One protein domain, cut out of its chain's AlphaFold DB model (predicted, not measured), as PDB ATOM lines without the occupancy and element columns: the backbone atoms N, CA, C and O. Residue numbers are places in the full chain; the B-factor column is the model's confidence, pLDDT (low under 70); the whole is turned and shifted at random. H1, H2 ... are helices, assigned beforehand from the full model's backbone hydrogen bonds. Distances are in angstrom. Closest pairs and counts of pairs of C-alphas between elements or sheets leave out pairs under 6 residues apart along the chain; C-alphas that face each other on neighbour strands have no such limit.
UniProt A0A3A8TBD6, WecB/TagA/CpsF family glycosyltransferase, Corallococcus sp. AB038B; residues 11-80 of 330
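What this domain is: This is residues 11 to 80 of the 330 residues of the protein "WecB/TagA/CpsF family glycosyltransferase" of Corallococcus sp. AB038B (UniProt A0A3A8TBD6). The longest helix, H4, lies along one side of the domain and the shorter H3 along another; they are apart from each other, and the long loop of residues 15 to 37 packs on both, on H4 with Val 21 and Pro 36 and on H3 with Ala 23 and Phe 25. The small helix H2 packs on H4, and the four-residue H1 lies at one end of the domain, away from the other helices. The printed part has 70 residues with four named helices, in the order H1, H2, H3, H4, and no named strand, and the class is all helix. The whole is compact, with a radius of gyration of the C-alphas of 11.6 A, and rounded, spanning 31 by 25 by 20 A.

How they stand to each other: H4, residues 63 to 79, touches H2, residues 38 to 42, and no other helix. Between H2 and H4, 11 pairs of C-alphas lie within 8 A. The closest C-alphas of the two are those of Ala 39 and Thr 73, 4.6 A apart, and their centres are 9.9 A apart. H3, residues 50 to 59, touches no helix. It is apart from H4, with no C-alpha of the one within 8 A of the other, although a tight link of 3 residues joins them. H3 is also apart from H2, to which a short link of 7 residues joins it. H1, residues 11 to 14, is apart from H2, H3 and H4. In H2, H3 and H4 every pair of O of residue i and N of residue i+4 is within hydrogen-bond range, while H1 is too short for such a pair.

Where its parts are: H4 runs from C-alpha 63 at (-36.819, 17.978, -55.102) to C-alpha 79 at (-52.846, 2.259, -45.324), 24.5 A from first to last C-alpha over 17 residues. H3, Leu 50 to Gln 59, measures 14.6 A and begins with C-alpha 50 at (-46.828, 19.584, -36.896). H2 has 5 residues, Glu 38 to Leu 42, and measures 6.2 A. H1 has 4 residues, Arg 11 to Leu 14, and measures 5.1 A; its C-alpha 11 stands at (-53.633, 22.812, -61.453).

The domain as a whole: The two C-alphas farthest apart are those of Arg 15 and Tyr 47, at 33.7 A. The C-alphas of Arg 11 and Ala 80, the first and last printed, are 24.9 A apart. The printed part has no cut. The link from H1 to H2 is long, with 23 residues, 15 to 37; their C-alphas lie 2 to 19 A from the mean of all C-alphas. The mean pLDDT of the printed part is 91.9, and no printed residue is under 70.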
ATOM      1  N   ARG A  11     -53.778  21.870 -60.330       94.75
ATOM      2  CA  ARG A  11     -53.633  22.812 -61.453       94.75
ATOM      3  C   ARG A  11     -52.738  24.013 -61.131       94.75
ATOM      4  O   ARG A  11     -52.064  24.512 -62.024       94.75
ATOM      5  N   ASP A  12     -52.735  24.472 -59.882       94.75
ATOM      6  CA  ASP A  12     -51.918  25.611 -59.458       94.75
ATOM      7  C   ASP A  12     -50.469  25.176 -59.239       94.75
ATOM      8  O   ASP A  12     -49.555  25.925 -59.576       94.75
ATOM      9  N   VAL A  13     -50.253  23.932 -58.798       92.75
ATOM     10  CA  VAL A  13     -48.918  23.320 -58.751       92.75
ATOM     11  C   VAL A  13     -48.326  23.168 -60.151       92.75
ATOM     12  O   VAL A  13     -47.212  23.619 -60.395       92.75
ATOM     13  N   LEU A  14     -49.089  22.614 -61.098       93.12
ATOM     14  CA  LEU A  14     -48.643  22.436 -62.486       93.12
ATOM     15  C   LEU A  14     -48.337  23.767 -63.193       93.12
ATOM     16  O   LEU A  14     -47.507  23.809 -64.096       93.12
ATOM     17  N   ARG A  15     -48.986  24.860 -62.776       95.31
ATOM     18  CA  ARG A  15     -48.754  26.221 -63.289       95.31
ATOM     19  C   ARG A  15     -47.666  26.989 -62.527       95.31
ATOM     20  O   ARG A  15     -47.496  28.177 -62.783       95.31
ATOM     21  N   GLY A  16     -46.989  26.364 -61.560       92.00
ATOM     22  CA  GLY A  16     -45.965  27.012 -60.730       92.00
ATOM     23  C   GLY A  16     -46.501  28.068 -59.752       92.00
ATOM     24  O   GLY A  16     -45.722  28.829 -59.189       92.00
ATOM     25  N   ARG A  17     -47.821  28.131 -59.537       93.12
ATOM     26  CA  ARG A  17     -48.490  29.087 -58.631       93.12
ATOM     27  C   ARG A  17     -48.566  28.594 -57.186       93.12
ATOM     28  O   ARG A  17     -48.852  29.377 -56.288       93.12
ATOM     29  N   ALA A  18     -48.331  27.304 -56.966       93.50
ATOM     30  CA  ALA A  18     -48.254  26.695 -55.646       93.50
ATOM     31  C   ALA A  18     -47.168  25.607 -55.620       93.50
ATOM     32  O   ALA A  18     -46.892  24.984 -56.645       93.50
ATOM     33  N   PRO A  19     -46.542  25.339 -54.468       93.06
ATOM     34  CA  PRO A  19     -45.603  24.234 -54.344       93.06
ATOM     35  C   PRO A  19     -46.293  22.860 -54.313       93.06
ATOM     36  O   PRO A  19     -47.415  22.716 -53.824       93.06
ATOM     37  N   LEU A  20     -45.574  21.819 -54.751       93.44
ATOM     38  CA  LEU A  20     -46.009  20.430 -54.576       93.44
ATOM     39  C   LEU A  20     -46.111  20.077 -53.088       93.44
ATOM     40  O   LEU A  20     -47.166  19.632 -52.638       93.44
ATOM     41  N   VAL A  21     -45.036  20.321 -52.331       96.06
ATOM     42  CA  VAL A  21     -44.987  20.137 -50.877       96.06
ATOM     43  C   VAL A  21     -44.988  21.496 -50.178       96.06
ATOM     44  O   VAL A  21     -44.160  22.364 -50.459       96.06
ATOM     45  N   GLY A  22     -45.932  21.689 -49.264       94.88
ATOM     46  CA  GLY A  22     -46.173  22.953 -48.571       94.88
ATOM     47  C   GLY A  22     -46.912  22.747 -47.254       94.88
ATOM     48  O   GLY A  22     -47.110  21.621 -46.807       94.88
ATOM     49  N   ALA A  23     -47.318  23.836 -46.616       94.50
ATOM     50  CA  ALA A  23     -47.937  23.782 -45.302       94.50
ATOM     51  C   ALA A  23     -49.436  23.462 -45.372       94.50
ATOM     52  O   ALA A  23     -50.168  23.955 -46.237       94.50
ATOM     53  N   ARG A  24     -49.913  22.695 -44.394       94.50
ATOM     54  CA  ARG A  24     -51.323  22.399 -44.115       94.50
ATOM     55  C   ARG A  24     -51.666  22.495 -42.624       94.50
ATOM     56  O   ARG A  24     -52.838  22.425 -42.292       94.50
ATOM     57  N   PHE A  25     -50.703  22.704 -41.734       92.38
ATOM     58  CA  PHE A  25     -50.921  22.887 -40.293       92.38
ATOM     59  C   PHE A  25     -50.420  24.244 -39.791       92.38
ATOM     60  O   PHE A  25     -50.925  24.753 -38.795       92.38
ATOM     61  N   ASN A  26     -49.471  24.861 -40.492       92.06
ATOM     62  CA  ASN A  26     -49.070  26.243 -40.259       92.06
ATOM     63  C   ASN A  26     -49.940  27.193 -41.094       92.06
ATOM     64  O   ASN A  26     -49.989  27.010 -42.305       92.06
ATOM     65  N   GLU A  27     -50.597  28.191 -40.491       91.12
ATOM     66  CA  GLU A  27     -51.525  29.140 -41.148       91.12
ATOM     67  C   GLU A  27     -50.821  30.218 -42.002       91.12
ATOM     68  O   GLU A  27     -51.409  30.725 -42.956       91.12
ATOM     69  N   VAL A  28     -49.540  30.491 -41.746       93.06
ATOM     70  CA  VAL A  28     -48.781  31.585 -42.382       93.06
ATOM     71  C   VAL A  28     -48.022  31.120 -43.633       93.06
ATOM     72  O   VAL A  28     -47.821  31.889 -44.569       93.06
ATOM     73  N   LEU A  29     -47.596  29.857 -43.672       93.56
ATOM     74  CA  LEU A  29     -46.725  29.338 -44.733       93.56
ATOM     75  C   LEU A  29     -47.474  28.987 -46.040       93.56
ATOM     76  O   LEU A  29     -48.670  28.681 -46.005       93.56
ATOM     77  N   PRO A  30     -46.780  28.966 -47.202       92.56
ATOM     78  CA  PRO A  30     -47.391  28.643 -48.492       92.56
ATOM     79  C   PRO A  30     -48.080  27.273 -48.507       92.56
ATOM     80  O   PRO A  30     -47.510  26.273 -48.059       92.56
ATOM     81  N   ARG A  31     -49.291  27.210 -49.076       95.62
ATOM     82  CA  ARG A  31     -50.060  25.961 -49.200       95.62
ATOM     83  C   ARG A  31     -49.423  25.022 -50.212       95.62
ATOM     84  O   ARG A  31     -49.111  25.439 -51.321       95.62
ATOM     85  N   GLY A  32     -49.304  23.748 -49.855       94.50
ATOM     86  CA  GLY A  32     -48.898  22.687 -50.778       94.50
ATOM     87  C   GLY A  32     -50.056  21.799 -51.201       94.50
ATOM     88  O   GLY A  32     -51.094  21.757 -50.535       94.50
ATOM     89  N   TYR A  33     -49.871  21.053 -52.290       94.25
ATOM     90  CA  TYR A  33     -50.766  19.938 -52.619       94.25
ATOM     91  C   TYR A  33     -50.605  18.781 -51.619       94.25
ATOM     92  O   TYR A  33     -51.591  18.154 -51.226       94.25
ATOM     93  N   LEU A  34     -49.367  18.544 -51.182       94.56
ATOM     94  CA  LEU A  34     -48.983  17.636 -50.106       94.56
ATOM     95  C   LEU A  34     -48.414  18.426 -48.926       94.56
ATOM     96  O   LEU A  34     -47.825  19.493 -49.117       94.56
ATOM     97  N   SER A  35     -48.537  17.875 -47.720       94.56
ATOM     98  CA  SER A  35     -47.806  18.355 -46.541       94.56
ATOM     99  C   SER A  35     -46.686  17.393 -46.138       94.56
ATOM    100  O   SER A  35     -46.878  16.175 -46.209       94.56
ATOM    101  N   PRO A  36     -45.526  17.895 -45.664       93.12
ATOM    102  CA  PRO A  36     -44.440  17.041 -45.188       93.12
ATOM    103  C   PRO A  36     -44.819  16.213 -43.954       93.12
ATOM    104  O   PRO A  36     -44.124  15.251 -43.636       93.12
ATOM    105  N   VAL A  37     -45.923  16.551 -43.282       93.00
ATOM    106  CA  VAL A  37     -46.466  15.801 -42.143       93.00
ATOM    107  C   VAL A  37     -47.793  15.102 -42.471       93.00
ATOM    108  O   VAL A  37     -48.447  14.554 -41.586       93.00
ATOM    109  N   GLU A  38     -48.200  15.071 -43.745       91.62
ATOM    110  CA  GLU A  38     -49.468  14.463 -44.170       91.62
ATOM    111  C   GLU A  38     -49.515  12.959 -43.890       91.62
ATOM    112  O   GLU A  38     -50.531  12.456 -43.413       91.62
ATOM    113  N   ALA A  39     -48.403  12.250 -44.104       92.00
ATOM    114  CA  ALA A  39     -48.293  10.835 -43.758       92.00
ATOM    115  C   ALA A  39     -48.536  10.592 -42.258       92.00
ATOM    116  O   ALA A  39     -49.282   9.685 -41.891       92.00
ATOM    117  N   ARG A  40     -47.985  11.447 -41.383       90.75
ATOM    118  CA  ARG A  40     -48.236  11.366 -39.934       90.75
ATOM    119  C   ARG A  40     -49.708  11.562 -39.616       90.75
ATOM    120  O   ARG A  40     -50.266  10.778 -38.858       90.75
ATOM    121  N   TRP A  41     -50.333  12.581 -40.204       89.12
ATOM    122  CA  TRP A  41     -51.753  12.857 -40.002       89.12
ATOM    123  C   TRP A  41     -52.627  11.663 -40.407       89.12
ATOM    124  O   TRP A  41     -53.444  11.204 -39.613       89.12
ATOM    125  N   LEU A  42     -52.412  11.114 -41.606       89.12
ATOM    126  CA  LEU A  42     -53.183   9.982 -42.137       89.12
ATOM    127  C   LEU A  42     -53.032   8.709 -41.295       89.12
ATOM    128  O   LEU A  42     -53.993   7.968 -41.100       89.12
ATOM    129  N   LEU A  43     -51.835   8.473 -40.755       88.56
ATOM    130  CA  LEU A  43     -51.565   7.341 -39.871       88.56
ATOM    131  C   LEU A  43     -51.927   7.621 -38.402       88.56
ATOM    132  O   LEU A  43     -51.718   6.761 -37.540       88.56
ATOM    133  N   GLY A  44     -52.488   8.800 -38.109       87.31
ATOM    134  CA  GLY A  44     -52.822   9.259 -36.765       87.31
ATOM    135  C   GLY A  44     -51.624   9.202 -35.824       87.31
ATOM    136  O   GLY A  44     -51.724   8.638 -34.739       87.31
ATOM    137  N   LEU A  45     -50.490   9.746 -36.262       86.12
ATOM    138  CA  LEU A  45     -49.234   9.867 -35.522       86.12
ATOM    139  C   LEU A  45     -49.030  11.333 -35.084       86.12
ATOM    140  O   LEU A  45     -48.245  12.055 -35.695       86.12
ATOM    141  N   PRO A  46     -49.740  11.802 -34.046       78.88
ATOM    142  CA  PRO A  46     -49.788  13.208 -33.622       78.88
ATOM    143  C   PRO A  46     -48.529  13.709 -32.889       78.88
ATOM    144  O   PRO A  46     -48.609  14.685 -32.149       78.88
ATOM    145  N   TYR A  47     -47.384  13.034 -33.001       81.75
ATOM    146  CA  TYR A  47     -46.211  13.404 -32.209       81.75
ATOM    147  C   TYR A  47     -45.568  14.711 -32.694       81.75
ATOM    148  O   TYR A  47     -45.465  14.981 -33.895       81.75
ATOM    149  N   GLY A  48     -45.047  15.478 -31.733       83.06
ATOM    150  CA  GLY A  48     -44.370  16.751 -31.977       83.06
ATOM    151  C   GLY A  48     -45.320  17.891 -32.360       83.06
ATOM    152  O   GLY A  48     -46.536  17.789 -32.229       83.06
ATOM    153  N   ASP A  49     -44.741  18.995 -32.827       87.88
ATOM    154  CA  ASP A  49     -45.483  20.144 -33.351       87.88
ATOM    155  C   ASP A  49     -45.495  20.090 -34.883       87.88
ATOM    156  O   ASP A  49     -44.487  20.361 -35.538       87.88
ATOM    157  N   LEU A  50     -46.646  19.727 -35.452       90.06
ATOM    158  CA  LEU A  50     -46.828  19.584 -36.896       90.06
ATOM    159  C   LEU A  50     -46.566  20.892 -37.660       90.06
ATOM    160  O   LEU A  50     -45.976  20.852 -38.736       90.06
ATOM    161  N   ALA A  51     -46.959  22.046 -37.113       91.62
ATOM    162  CA  ALA A  51     -46.781  23.337 -37.775       91.62
ATOM    163  C   ALA A  51     -45.310  23.782 -37.757       91.62
ATOM    164  O   ALA A  51     -44.809  24.313 -38.753       91.62
ATOM    165  N   ALA A  52     -44.601  23.535 -36.652       92.31
ATOM    166  CA  ALA A  52     -43.165  23.797 -36.554       92.31
ATOM    167  C   ALA A  52     -42.334  22.834 -37.421       92.31
ATOM    168  O   ALA A  52     -41.301  23.214 -37.972       92.31
ATOM    169  N   GLU A  53     -42.772  21.582 -37.556       91.69
ATOM    170  CA  GLU A  53     -42.167  20.586 -38.449       91.69
ATOM    171  C   GLU A  53     -42.331  20.968 -39.926       91.69
ATOM    172  O   GLU A  53     -41.371  20.872 -40.690       91.69
ATOM    173  N   GLU A  54     -43.501  21.475 -40.326       93.94
ATOM    174  CA  GLU A  54     -43.698  22.044 -41.665       93.94
ATOM    175  C   GLU A  54     -42.755  23.219 -41.929       93.94
ATOM    176  O   GLU A  54     -42.112  23.265 -42.977       93.94
ATOM    177  N   ALA A  55     -42.634  24.141 -40.970       94.06
ATOM    178  CA  ALA A  55     -41.743  25.289 -41.091       94.06
ATOM    179  C   ALA A  55     -40.282  24.861 -41.285       94.06
ATOM    180  O   ALA A  55     -39.626  25.321 -42.219       94.06
ATOM    181  N   ARG A  56     -39.796  23.928 -40.455       94.00
ATOM    182  CA  ARG A  56     -38.434  23.386 -40.565       94.00
ATOM    183  C   ARG A  56     -38.194  22.677 -41.890       94.00
ATOM    184  O   ARG A  56     -37.151  22.876 -42.502       94.00
ATOM    185  N   TYR A  57     -39.150  21.874 -42.353       94.19
ATOM    186  CA  TYR A  57     -39.029  21.194 -43.640       94.19
ATOM    187  C   TYR A  57     -38.899  22.194 -44.795       94.19
ATOM    188  O   TYR A  57     -38.037  22.043 -45.658       94.19
ATOM    189  N   LEU A  58     -39.733  23.239 -44.801       93.50
ATOM    190  CA  LEU A  58     -39.778  24.204 -45.897       93.50
ATOM    191  C   LEU A  58     -38.530  25.095 -45.987       93.50
ATOM    192  O   LEU A  58     -38.231  25.564 -47.081       93.50
ATOM    193  N   GLN A  59     -37.777  25.274 -44.896       93.56
ATOM    194  CA  GLN A  59     -36.506  26.014 -44.900       93.56
ATOM    195  C   GLN A  59     -35.392  25.314 -45.697       93.56
ATOM    196  O   GLN A  59     -34.534  25.990 -46.254       93.56
ATOM    197  N   GLY A  60     -35.396  23.979 -45.755       90.44
ATOM    198  CA  GLY A  60     -34.317  23.179 -46.355       90.44
ATOM    199  C   GLY A  60     -34.776  22.223 -47.454       90.44
ATOM    200  O   GLY A  60     -34.083  21.248 -47.749       90.44
ATOM    201  N   ARG A  61     -35.968  22.438 -48.019       92.31
ATOM    202  CA  ARG A  61     -36.560  21.505 -48.982       92.31
ATOM    203  C   ARG A  61     -35.764  21.434 -50.288       92.31
ATOM    204  O   ARG A  61     -35.249  22.430 -50.789       92.31
ATOM    205  N   THR A  62     -35.757  20.254 -50.891       92.50
ATOM    206  CA  THR A  62     -35.202  19.974 -52.219       92.50
ATOM    207  C   THR A  62     -36.152  19.055 -52.997       92.50
ATOM    208  O   THR A  62     -36.989  18.381 -52.390       92.50
ATOM    209  N   PRO A  63     -36.018  18.933 -54.330       91.31
ATOM    210  CA  PRO A  63     -36.819  17.978 -55.102       91.31
ATOM    211  C   PRO A  63     -36.722  16.531 -54.583       91.31
ATOM    212  O   PRO A  63     -37.713  15.802 -54.579       91.31
ATOM    213  N   ALA A  64     -35.551  16.123 -54.080       91.25
ATOM    214  CA  ALA A  64     -35.349  14.796 -53.500       91.25
ATOM    215  C   ALA A  64     -36.131  14.607 -52.188       91.25
ATOM    216  O   ALA A  64     -36.758  13.566 -51.977       91.25
ATOM    217  N   THR A  65     -36.151  15.617 -51.309       92.50
ATOM    218  CA  THR A  65     -36.948  15.540 -50.075       92.50
ATOM    219  C   THR A  65     -38.445  15.578 -50.368       92.50
ATOM    220  O   THR A  65     -39.211  14.922 -49.656       92.50
ATOM    221  N   ASP A  66     -38.869  16.323 -51.394       94.06
ATOM    222  CA  ASP A  66     -40.269  16.406 -51.831       94.06
ATOM    223  C   ASP A  66     -40.746  15.049 -52.368       94.06
ATOM    224  O   ASP A  66     -41.820  14.571 -51.993       94.06
ATOM    225  N   PHE A  67     -39.909  14.363 -53.154       93.81
ATOM    226  CA  PHE A  67     -40.169  12.990 -53.589       93.81
ATOM    227  C   PHE A  67     -40.339  12.037 -52.396       93.81
ATOM    228  O   PHE A  67     -41.273  11.234 -52.361       93.81
ATOM    229  N   GLY A  68     -39.497  12.169 -51.366       93.69
ATOM    230  CA  GLY A  68     -39.636  11.397 -50.131       93.69
ATOM    231  C   GLY A  68     -40.951  11.664 -49.383       93.69
ATOM    232  O   GLY A  68     -41.521  10.746 -48.792       93.69
ATOM    233  N   VAL A  69     -41.465  12.899 -49.391       94.38
ATOM    234  CA  VAL A  69     -42.800  13.223 -48.845       94.38
ATOM    235  C   VAL A  69     -43.902  12.584 -49.683       94.38
ATOM    236  O   VAL A  69     -44.822  11.988 -49.118       94.38
ATOM    237  N   MET A  70     -43.797  12.658 -51.009       94.31
ATOM    238  CA  MET A  70     -44.753  12.037 -51.921       94.31
ATOM    239  C   MET A  70     -44.842  10.528 -51.690       94.31
ATOM    240  O   MET A  70     -45.939  10.018 -51.478       94.31
ATOM    241  N   LEU A  71     -43.704   9.828 -51.642       94.50
ATOM    242  CA  LEU A  71     -43.653   8.385 -51.399       94.50
ATOM    243  C   LEU A  71     -44.342   8.009 -50.080       94.50
ATOM    244  O   LEU A  71     -45.248   7.176 -50.067       94.50
ATOM    245  N   ARG A  72     -43.946   8.653 -48.974       94.50
ATOM    246  CA  ARG A  72     -44.517   8.384 -47.644       94.50
ATOM    247  C   ARG A  72     -46.012   8.669 -47.598       94.50
ATOM    248  O   ARG A  72     -46.767   7.880 -47.042       94.50
ATOM    249  N   THR A  73     -46.454   9.760 -48.223       93.19
ATOM    250  CA  THR A  73     -47.874  10.125 -48.266       93.19
ATOM    251  C   THR A  73     -48.687   9.130 -49.090       93.19
ATOM    252  O   THR A  73     -49.782   8.759 -48.676       93.19
ATOM    253  N   SER A  74     -48.162   8.651 -50.220       93.06
ATOM    254  CA  SER A  74     -48.821   7.625 -51.036       93.06
ATOM    255  C   SER A  74     -48.988   6.312 -50.272       93.06
ATOM    256  O   SER A  74     -50.084   5.755 -50.250       93.06
ATOM    257  N   VAL A  75     -47.939   5.859 -49.575       92.50
ATOM    258  CA  VAL A  75     -48.009   4.669 -48.712       92.50
ATOM    259  C   VAL A  75     -49.011   4.882 -47.574       92.50
ATOM    260  O   VAL A  75     -49.871   4.035 -47.345       92.50
ATOM    261  N   ALA A  76     -48.965   6.032 -46.899       91.19
ATOM    262  CA  ALA A  76     -49.887   6.349 -45.814       91.19
ATOM    263  C   ALA A  76     -51.352   6.394 -46.271       91.19
ATOM    264  O   ALA A  76     -52.219   5.930 -45.540       91.19
ATOM    265  N   ARG A  77     -51.640   6.898 -47.480       90.19
ATOM    266  CA  ARG A  77     -52.992   6.872 -48.065       90.19
ATOM    267  C   ARG A  77     -53.468   5.454 -48.359       90.19
ATOM    268  O   ARG A  77     -54.626   5.161 -48.102       90.19
ATOM    269  N   ALA A  78     -52.590   4.578 -48.845       89.19
ATOM    270  CA  ALA A  78     -52.933   3.174 -49.078       89.19
ATOM    271  C   ALA A  78     -53.230   2.408 -47.775       89.19
ATOM    272  O   ALA A  78     -53.999   1.451 -47.782       89.19
ATOM    273  N   LEU A  79     -52.626   2.828 -46.658       86.31
ATOM    274  CA  LEU A  79     -52.846   2.259 -45.324       86.31
ATOM    275  C   LEU A  79     -53.939   2.977 -44.518       86.31
ATOM    276  O   LEU A  79     -54.292   2.525 -43.424       86.31
ATOM    277  N   ALA A  80     -54.436   4.113 -45.006       82.50
ATOM    278  CA  ALA A  80     -55.496   4.858 -44.352       82.50
ATOM    279  C   ALA A  80     -56.806   4.052 -44.405       82.50
ATOM    280  O   ALA A  80     -57.021   3.281 -45.345       82.50
TER     281      ALA A  80